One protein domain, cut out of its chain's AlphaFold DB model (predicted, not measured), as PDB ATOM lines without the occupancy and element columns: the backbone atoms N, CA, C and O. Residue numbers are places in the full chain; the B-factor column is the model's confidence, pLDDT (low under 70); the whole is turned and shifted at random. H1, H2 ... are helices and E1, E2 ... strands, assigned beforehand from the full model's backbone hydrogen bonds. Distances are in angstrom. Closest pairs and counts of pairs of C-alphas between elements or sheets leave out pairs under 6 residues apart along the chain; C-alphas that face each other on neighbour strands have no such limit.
ATOM      1  N   ILE A   7      36.493  27.858  36.540       90.88
ATOM      2  CA  ILE A   7      35.459  27.211  37.338       90.88
ATOM      3  C   ILE A   7      36.008  25.922  37.955       90.88
ATOM      4  O   ILE A   7      36.268  24.938  37.270       90.88
ATOM      5  N   LEU A   8      36.126  25.901  39.286       92.56
ATOM      6  CA  LEU A   8      36.563  24.717  40.043       92.56
ATOM      7  C   LEU A   8      35.443  23.683  40.216       92.56
ATOM      8  O   LEU A   8      35.680  22.480  40.249       92.56
ATOM      9  N   ALA A   9      34.210  24.161  40.366       92.25
ATOM     10  CA  ALA A   9      33.026  23.336  40.518       92.25
ATOM     11  C   ALA A   9      31.796  24.143  40.105       92.25
ATOM     12  O   ALA A   9      31.635  25.289  40.526       92.25
ATOM     13  N   ALA A  10      30.906  23.521  39.338       92.25
ATOM     14  CA  ALA A  10      29.610  24.085  38.995       92.25
ATOM     15  C   ALA A  10      28.493  23.163  39.480       92.25
ATOM     16  O   ALA A  10      28.574  21.934  39.384       92.25
ATOM     17  N   ARG A  11      27.447  23.767  40.045       92.81
ATOM     18  CA  ARG A  11      26.253  23.073  40.528       92.81
ATOM     19  C   ARG A  11      25.029  23.942  40.272       92.81
ATOM     20  O   ARG A  11      25.096  25.152  40.459       92.81
ATOM     21  N   LYS A  12      23.908  23.327  39.904       91.31
ATOM     22  CA  LYS A  12      22.618  24.003  39.707       91.31
ATOM     23  C   LYS A  12      21.605  23.514  40.731       91.31
ATOM     24  O   LYS A  12      21.504  22.315  40.991       91.31
ATOM     25  N   MET A  13      20.865  24.446  41.322       90.25
ATOM     26  CA  MET A  13      19.763  24.118  42.223       90.25
ATOM     27  C   MET A  13      18.589  23.579  41.403       90.25
ATOM     28  O   MET A  13      18.168  24.206  40.433       90.25
ATOM     29  N   GLN A  14      18.065  22.414  41.786       85.38
ATOM     30  CA  GLN A  14      16.868  21.847  41.169       85.38
ATOM     31  C   GLN A  14      15.714  21.874  42.170       85.38
ATOM     32  O   GLN A  14      15.678  21.081  43.110       85.38
ATOM     33  N   GLY A  15      14.770  22.789  41.941       84.75
ATOM     34  CA  GLY A  15      13.594  23.002  42.785       84.75
ATOM     35  C   GLY A  15      13.636  24.327  43.550       84.75
ATOM     36  O   GLY A  15      14.647  25.019  43.562       84.75
ATOM     37  N   VAL A  16      12.508  24.672  44.171       82.88
ATOM     38  CA  VAL A  16      12.302  25.925  44.931       82.88
ATOM     39  C   VAL A  16      11.973  25.672  46.408       82.88
ATOM     40  O   VAL A  16      11.557  26.574  47.127       82.88
ATOM     41  N   THR A  17      12.100  24.426  46.864       88.06
ATOM     42  CA  THR A  17      11.739  24.004  48.222       88.06
ATOM     43  C   THR A  17      12.977  23.873  49.106       88.06
ATOM     44  O   THR A  17      14.092  23.731  48.614       88.06
ATOM     45  N   VAL A  18      12.784  23.838  50.428       81.00
ATOM     46  CA  VAL A  18      13.875  23.621  51.404       81.00
ATOM     47  C   VAL A  18      14.583  22.273  51.193       81.00
ATOM     48  O   VAL A  18      15.751  22.122  51.524       81.00
ATOM     49  N   LEU A  19      13.887  21.297  50.600       88.25
ATOM     50  CA  LEU A  19      14.430  19.975  50.276       88.25
ATOM     51  C   LEU A  19      15.151  19.923  48.918       88.25
ATOM     52  O   LEU A  19      15.629  18.856  48.526       88.25
ATOM     53  N   ALA A  20      15.201  21.035  48.177       90.81
ATOM     54  CA  ALA A  20      15.870  21.096  46.887       90.81
ATOM     55  C   ALA A  20      17.360  20.755  47.028       90.81
ATOM     56  O   ALA A  20      18.028  21.139  47.988       90.81
ATOM     57  N   LYS A  21      17.887  20.027  46.042       90.81
ATOM     58  CA  LYS A  21      19.288  19.599  46.015       90.81
ATOM     59  C   LYS A  21      20.034  20.277  44.878       90.81
ATOM     60  O   LYS A  21      19.482  20.562  43.811       90.81
ATOM     61  N   PHE A  22      21.321  20.490  45.112       92.56
ATOM     62  CA  PHE A  22      22.247  20.929  44.085       92.56
ATOM     63  C   PHE A  22      22.703  19.736  43.253       92.56
ATOM     64  O   PHE A  22      23.246  18.772  43.791       92.56
ATOM     65  N   HIS A  23      22.516  19.830  41.942       91.94
ATOM     66  CA  HIS A  23      23.016  18.853  40.988       91.94
ATOM     67  C   HIS A  23      24.329  19.352  40.383       91.94
ATOM     68  O   HIS A  23      24.412  20.528  40.013       91.94
ATOM     69  N   PRO A  24      25.369  18.507  40.305       93.81
ATOM     70  CA  PRO A  24      26.636  18.887  39.700       93.81
ATOM     71  C   PRO A  24      26.482  19.131  38.197       93.81
ATOM     72  O   PRO A  24      25.736  18.429  37.519       93.81
ATOM     73  N   LEU A  25      27.220  20.114  37.689       92.69
ATOM     74  CA  LEU A  25      27.332  20.427  36.268       92.69
ATOM     75  C   LEU A  25      28.809  20.335  35.851       92.69
ATOM     76  O   LEU A  25      29.483  21.359  35.728       92.69
ATOM     77  N   PRO A  26      29.351  19.115  35.687       93.62
ATOM     78  CA  PRO A  26      30.772  18.916  35.402       93.62
ATOM     79  C   PRO A  26      31.219  19.557  34.081       93.62
ATOM     80  O   PRO A  26      32.386  19.895  33.945       93.62
ATOM     81  N   GLN A  27      30.301  19.777  33.135       93.38
ATOM     82  CA  GLN A  27      30.597  20.366  31.829       93.38
ATOM     83  C   GLN A  27      31.113  21.809  31.882       93.38
ATOM     84  O   GLN A  27      31.672  22.268  30.899       93.38
ATOM     85  N   TYR A  28      30.923  22.522  32.997       91.88
ATOM     86  CA  TYR A  28      31.453  23.878  33.169       91.88
ATOM     87  C   TYR A  28      32.768  23.903  33.950       91.88
ATOM     88  O   TYR A  28      33.305  24.974  34.188       91.88
ATOM     89  N   VAL A  29      33.275  22.761  34.420       92.69
ATOM     90  CA  VAL A  29      34.528  22.718  35.184       92.69
ATOM     91  C   VAL A  29      35.704  22.987  34.247       92.69
ATOM     92  O   VAL A  29      35.764  22.432  33.156       92.69
ATOM     93  N   ASN A  30      36.653  23.806  34.700       91.06
ATOM     94  CA  ASN A  30      37.792  24.345  33.947       91.06
ATOM     95  C   ASN A  30      37.451  25.359  32.848       91.06
ATOM     96  O   ASN A  30      38.384  25.922  32.273       91.06
ATOM     97  N   GLU A  31      36.169  25.623  32.593       91.75
ATOM     98  CA  GLU A  31      35.763  26.744  31.748       91.75
ATOM     99  C   GLU A  31      36.054  28.070  32.454       91.75
ATOM    100  O   GLU A  31      36.074  28.158  33.689       91.75
ATOM    101  N   ASP A  32      36.288  29.103  31.657       91.19
ATOM    102  CA  ASP A  32      36.594  30.444  32.138       91.19
ATOM    103  C   ASP A  32      35.305  31.276  32.266       91.19
ATOM    104  O   ASP A  32      34.544  31.452  31.308       91.19
ATOM    105  N   ILE A  33      35.050  31.796  33.473       91.12
ATOM    106  CA  ILE A  33      33.858  32.595  33.781       91.12
ATOM    107  C   ILE A  33      33.760  33.876  32.941       91.12
ATOM    108  O   ILE A  33      32.648  34.338  32.667       91.12
ATOM    109  N   HIS A  34      34.882  34.436  32.483       91.38
ATOM    110  CA  HIS A  34      34.894  35.658  31.677       91.38
ATOM    111  C   HIS A  34      34.134  35.504  30.358       91.38
ATOM    112  O   HIS A  34      33.628  36.499  29.829       91.38
ATOM    113  N   TYR A  35      33.987  34.274  29.863       89.94
ATOM    114  CA  TYR A  35      33.288  33.952  28.620       89.94
ATOM    115  C   TYR A  35      31.912  33.315  28.848       89.94
ATOM    116  O   TYR A  35      31.277  32.869  27.898       89.94
ATOM    117  N   MET A  36      31.425  33.275  30.093       90.38
ATOM    118  CA  MET A  36      30.131  32.681  30.441       90.38
ATOM    119  C   MET A  36      28.966  33.654  30.185       90.38
ATOM    120  O   MET A  36      28.293  34.098  31.117       90.38
ATOM    121  N   ASP A  37      28.766  34.037  28.927       87.94
ATOM    122  CA  ASP A  37      27.683  34.916  28.473       87.94
ATOM    123  C   ASP A  37      26.597  34.150  27.686       87.94
ATOM    124  O   ASP A  37      26.677  32.934  27.493       87.94
ATOM    125  N   HIS A  38      25.560  34.851  27.216       88.00
ATOM    126  CA  HIS A  38      24.524  34.290  26.341       88.00
ATOM    127  C   HIS A  38      25.063  33.647  25.048       88.00
ATOM    128  O   HIS A  38      24.407  32.766  24.485       88.00
ATOM    129  N   TYR A  39      26.237  34.041  24.555       88.12
ATOM    130  CA  TYR A  39      26.829  33.469  23.345       88.12
ATOM    131  C   TYR A  39      27.568  32.153  23.613       88.12
ATOM    132  O   TYR A  39      27.840  31.402  22.674       88.12
ATOM    133  N   HIS A  40      27.834  31.822  24.878       91.56
ATOM    134  CA  HIS A  40      28.518  30.594  25.245       91.56
ATOM    135  C   HIS A  40      27.683  29.343  24.890       91.56
ATOM    136  O   HIS A  40      26.540  29.196  25.345       91.56
ATOM    137  N   PRO A  41      28.239  28.362  24.150       91.69
ATOM    138  CA  PRO A  41      27.476  27.227  23.622       91.69
ATOM    139  C   PRO A  41      26.882  26.326  24.713       91.69
ATOM    140  O   PRO A  41      25.858  25.677  24.494       91.69
ATOM    141  N   LEU A  42      27.502  26.267  25.899       91.94
ATOM    142  CA  LEU A  42      26.931  25.550  27.045       91.94
ATOM    143  C   LEU A  42      25.808  26.338  27.728       91.94
ATOM    144  O   LEU A  42      24.891  25.726  28.263       91.94
ATOM    145  N   VAL A  43      25.855  27.672  27.714       91.44
ATOM    146  CA  VAL A  43      24.831  28.526  28.339       91.44
ATOM    147  C   VAL A  43      23.566  28.524  27.485       91.44
ATOM    148  O   VAL A  43      22.470  28.357  28.009       91.44
ATOM    149  N   GLN A  44      23.702  28.572  26.158       92.69
ATOM    150  CA  GLN A  44      22.565  28.532  25.227       92.69
ATOM    151  C   GLN A  44      21.688  27.280  25.351       92.69
ATOM    152  O   GLN A  44      20.498  27.329  25.045       92.69
ATOM    153  N   LYS A  45      22.263  26.161  25.808       93.12
ATOM    154  CA  LYS A  45      21.537  24.900  26.031       93.12
ATOM    155  C   LYS A  45      20.669  24.923  27.290       93.12
ATOM    156  O   LYS A  45      19.797  24.069  27.443       93.12
ATOM    157  N   GLU A  46      20.912  25.861  28.198       90.69
ATOM    158  CA  GLU A  46      20.160  26.005  29.440       90.69
ATOM    159  C   GLU A  46      18.866  26.804  29.225       90.69
ATOM    160  O   GLU A  46      18.667  27.462  28.206       90.69
ATOM    161  N   ASN A  47      17.951  26.767  30.198       92.25
ATOM    162  CA  ASN A  47      16.728  27.570  30.124       92.25
ATOM    163  C   ASN A  47      17.014  29.071  30.346       92.25
ATOM    164  O   ASN A  47      18.008  29.439  30.967       92.25
ATOM    165  N   LYS A  48      16.103  29.950  29.902       91.69
ATOM    166  CA  LYS A  48      16.280  31.416  29.975       91.69
ATOM    167  C   LYS A  48      16.614  31.939  31.379       91.69
ATOM    168  O   LYS A  48      17.447  32.824  31.513       91.69
ATOM    169  N   LEU A  49      15.989  31.382  32.419       90.69
ATOM    170  CA  LEU A  49      16.246  31.790  33.806       90.69
ATOM    171  C   LEU A  49      17.661  31.412  34.258       90.69
ATOM    172  O   LEU A  49      18.322  32.187  34.941       90.69
ATOM    173  N   THR A  50      18.139  30.234  33.860       91.19
ATOM    174  CA  THR A  50      19.498  29.772  34.159       91.19
ATOM    175  C   THR A  50      20.520  30.592  33.380       91.19
ATOM    176  O   THR A  50      21.521  30.987  33.962       91.19
ATOM    177  N   GLN A  51      20.241  30.918  32.113       93.06
ATOM    178  CA  GLN A  51      21.079  31.818  31.313       93.06
ATOM    179  C   GLN A  51      21.238  33.176  32.005       93.06
ATOM    180  O   GLN A  51      22.355  33.584  32.300       93.06
ATOM    181  N   GLN A  52      20.127  33.817  32.380       93.00
ATOM    182  CA  GLN A  52      20.153  35.087  33.113       93.00
ATOM    183  C   GLN A  52      20.891  34.971  34.450       93.00
ATOM    184  O   GLN A  52      21.638  35.869  34.829       93.00
ATOM    185  N   ALA A  53      20.698  33.878  35.192       91.81
ATOM    186  CA  ALA A  53      21.410  33.659  36.447       91.81
ATOM    187  C   ALA A  53      22.930  33.541  36.232       91.81
ATOM    188  O   ALA A  53      23.697  34.101  37.012       91.81
ATOM    189  N   MET A  54      23.360  32.854  35.170       92.06
ATOM    190  CA  MET A  54      24.770  32.722  34.795       92.06
ATOM    191  C   MET A  54      25.375  34.070  34.377       92.06
ATOM    192  O   MET A  54      26.447  34.421  34.865       92.06
ATOM    193  N   GLU A  55      24.674  34.861  33.562       92.19
ATOM    194  CA  GLU A  55      25.135  36.194  33.142       92.19
ATOM    195  C   GLU A  55      25.266  37.168  34.313       92.19
ATOM    196  O   GLU A  55      26.289  37.838  34.455       92.19
ATOM    197  N   ASN A  56      24.263  37.206  35.194       92.06
ATOM    198  CA  ASN A  56      24.314  38.028  36.403       92.06
ATOM    199  C   ASN A  56      25.483  37.609  37.307       92.06
ATOM    200  O   ASN A  56      26.187  38.459  37.850       92.06
ATOM    201  N   ALA A  57      25.721  36.302  37.458       89.88
ATOM    202  CA  ALA A  57      26.847  35.799  38.240       89.88
ATOM    203  C   ALA A  57      28.197  36.215  37.634       89.88
ATOM    204  O   ALA A  57      29.089  36.640  38.371       89.88
ATOM    205  N   ARG A  58      28.335  36.153  36.302       91.75
ATOM    206  CA  ARG A  58      29.508  36.659  35.578       91.75
ATOM    207  C   ARG A  58      29.708  38.152  35.814       91.75
ATOM    208  O   ARG A  58      30.813  38.574  36.129       91.75
ATOM    209  N   GLU A  59      28.660  38.959  35.682       90.88
ATOM    210  CA  GLU A  59      28.758  40.404  35.894       90.88
ATOM    211  C   GLU A  59      29.214  40.742  37.319       90.88
ATOM    212  O   GLU A  59      30.100  41.577  37.507       90.88
ATOM    213  N   ILE A  60      28.652  40.066  38.325       89.38
ATOM    214  CA  ILE A  60      29.072  40.224  39.720       89.38
ATOM    215  C   ILE A  60      30.553  39.873  39.875       89.38
ATOM    216  O   ILE A  60      31.287  40.648  40.486       89.38
ATOM    217  N   TYR A  61      31.001  38.754  39.301       89.44
ATOM    218  CA  TYR A  61      32.404  38.347  39.348       89.44
ATOM    219  C   TYR A  61      33.329  39.426  38.766       89.44
ATOM    220  O   TYR A  61      34.248  39.871  39.452       89.44
ATOM    221  N   LEU A  62      33.027  39.929  37.565       89.50
ATOM    222  CA  LEU A  62      33.814  40.987  36.919       89.50
ATOM    223  C   LEU A  62      33.842  42.274  37.751       89.50
ATOM    224  O   LEU A  62      34.879  42.917  37.876       89.50
ATOM    225  N   ARG A  63      32.713  42.661  38.356       88.19
ATOM    226  CA  ARG A  63      32.654  43.843  39.231       88.19
ATOM    227  C   ARG A  63      33.518  43.675  40.481       88.19
ATOM    228  O   ARG A  63      34.141  44.647  40.906       88.19
ATOM    229  N   VAL A  64      33.537  42.477  41.069       87.62
ATOM    230  CA  VAL A  64      34.381  42.149  42.230       87.62
ATOM    231  C   VAL A  64      35.856  42.196  41.845       87.62
ATOM    232  O   VAL A  64      36.642  42.818  42.554       87.62
ATOM    233  N   GLU A  65      36.223  41.609  40.709       85.44
ATOM    234  CA  GLU A  65      37.602  41.594  40.214       85.44
ATOM    235  C   GLU A  65      38.127  42.997  39.882       85.44
ATOM    236  O   GLU A  65      39.254  43.338  40.231       85.44
ATOM    237  N   LEU A  66      37.285  43.854  39.299       84.75
ATOM    238  CA  LEU A  66      37.605  45.259  39.031       84.75
ATOM    239  C   LEU A  66      37.664  46.131  40.301       84.75
ATOM    240  O   LEU A  66      37.933  47.326  40.199       84.75
ATOM    241  N   GLY A  67      37.374  45.577  41.484       78.44
ATOM    242  CA  GLY A  67      37.344  46.317  42.751       78.44
ATOM    243  C   GLY A  67      36.156  47.277  42.901       78.44
ATOM    244  O   GLY A  67      36.125  48.077  43.833       78.44
TER     245      GLY A  67
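This is residues 7 to 67 of the 101 residues of the protein "Glucitol operon activator protein (GutM)" of Enterococcus faecalis TX4248 (UniProt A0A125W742). A small two-stranded hairpin, E1 and E2, and a long helix, H2, make the two main parts; a winding stretch without named elements, residues 25 to 40, leads from E2 to the short helix H1, which packs on residues 50 to 54 of H2. The hairpin's tip, residues 15 to 20, sticks out. The 61 printed residues, under half of them in named elements, hold E1, E2, H1 and H2 in that order, a mixed class with an antiparallel sheet. The whole is only just compact, close to loose, with a radius of gyration of the C-alphas of 12.2 A and spans of 36 by 26 by 22 A.

E1, residues 11 to 14, and E2, residues 21 to 24, form an antiparallel hairpin at 142 degrees; N 12 and O 23 are within hydrogen-bond range at 2.8 A. H1, residues 41 to 44, touches H2, residues 48 to 65, with residues 50 to 54 of H2 alone; their closest C-alphas, of Val 43 and Gln 51, are 5.8 A apart. E1 and H2 are apart, as are E2 and H2, and E1 and H1. In H2 every O i to N i+4 pair is within hydrogen-bond range; H1 is too short for one, and its one O i to N i+3 pair is not within range.

E1 begins at C-alpha 11 (26.253, 23.073, 40.528). H2, 25.7 A long, ends at C-alpha 65 (37.602, 41.594, 40.214).

The farthest C-alphas, of Leu 19 and Leu 66, are 36.1 A apart. The printed part has no cut. The link E2 to H1 is long. No printed residue is under 70 in pLDDT.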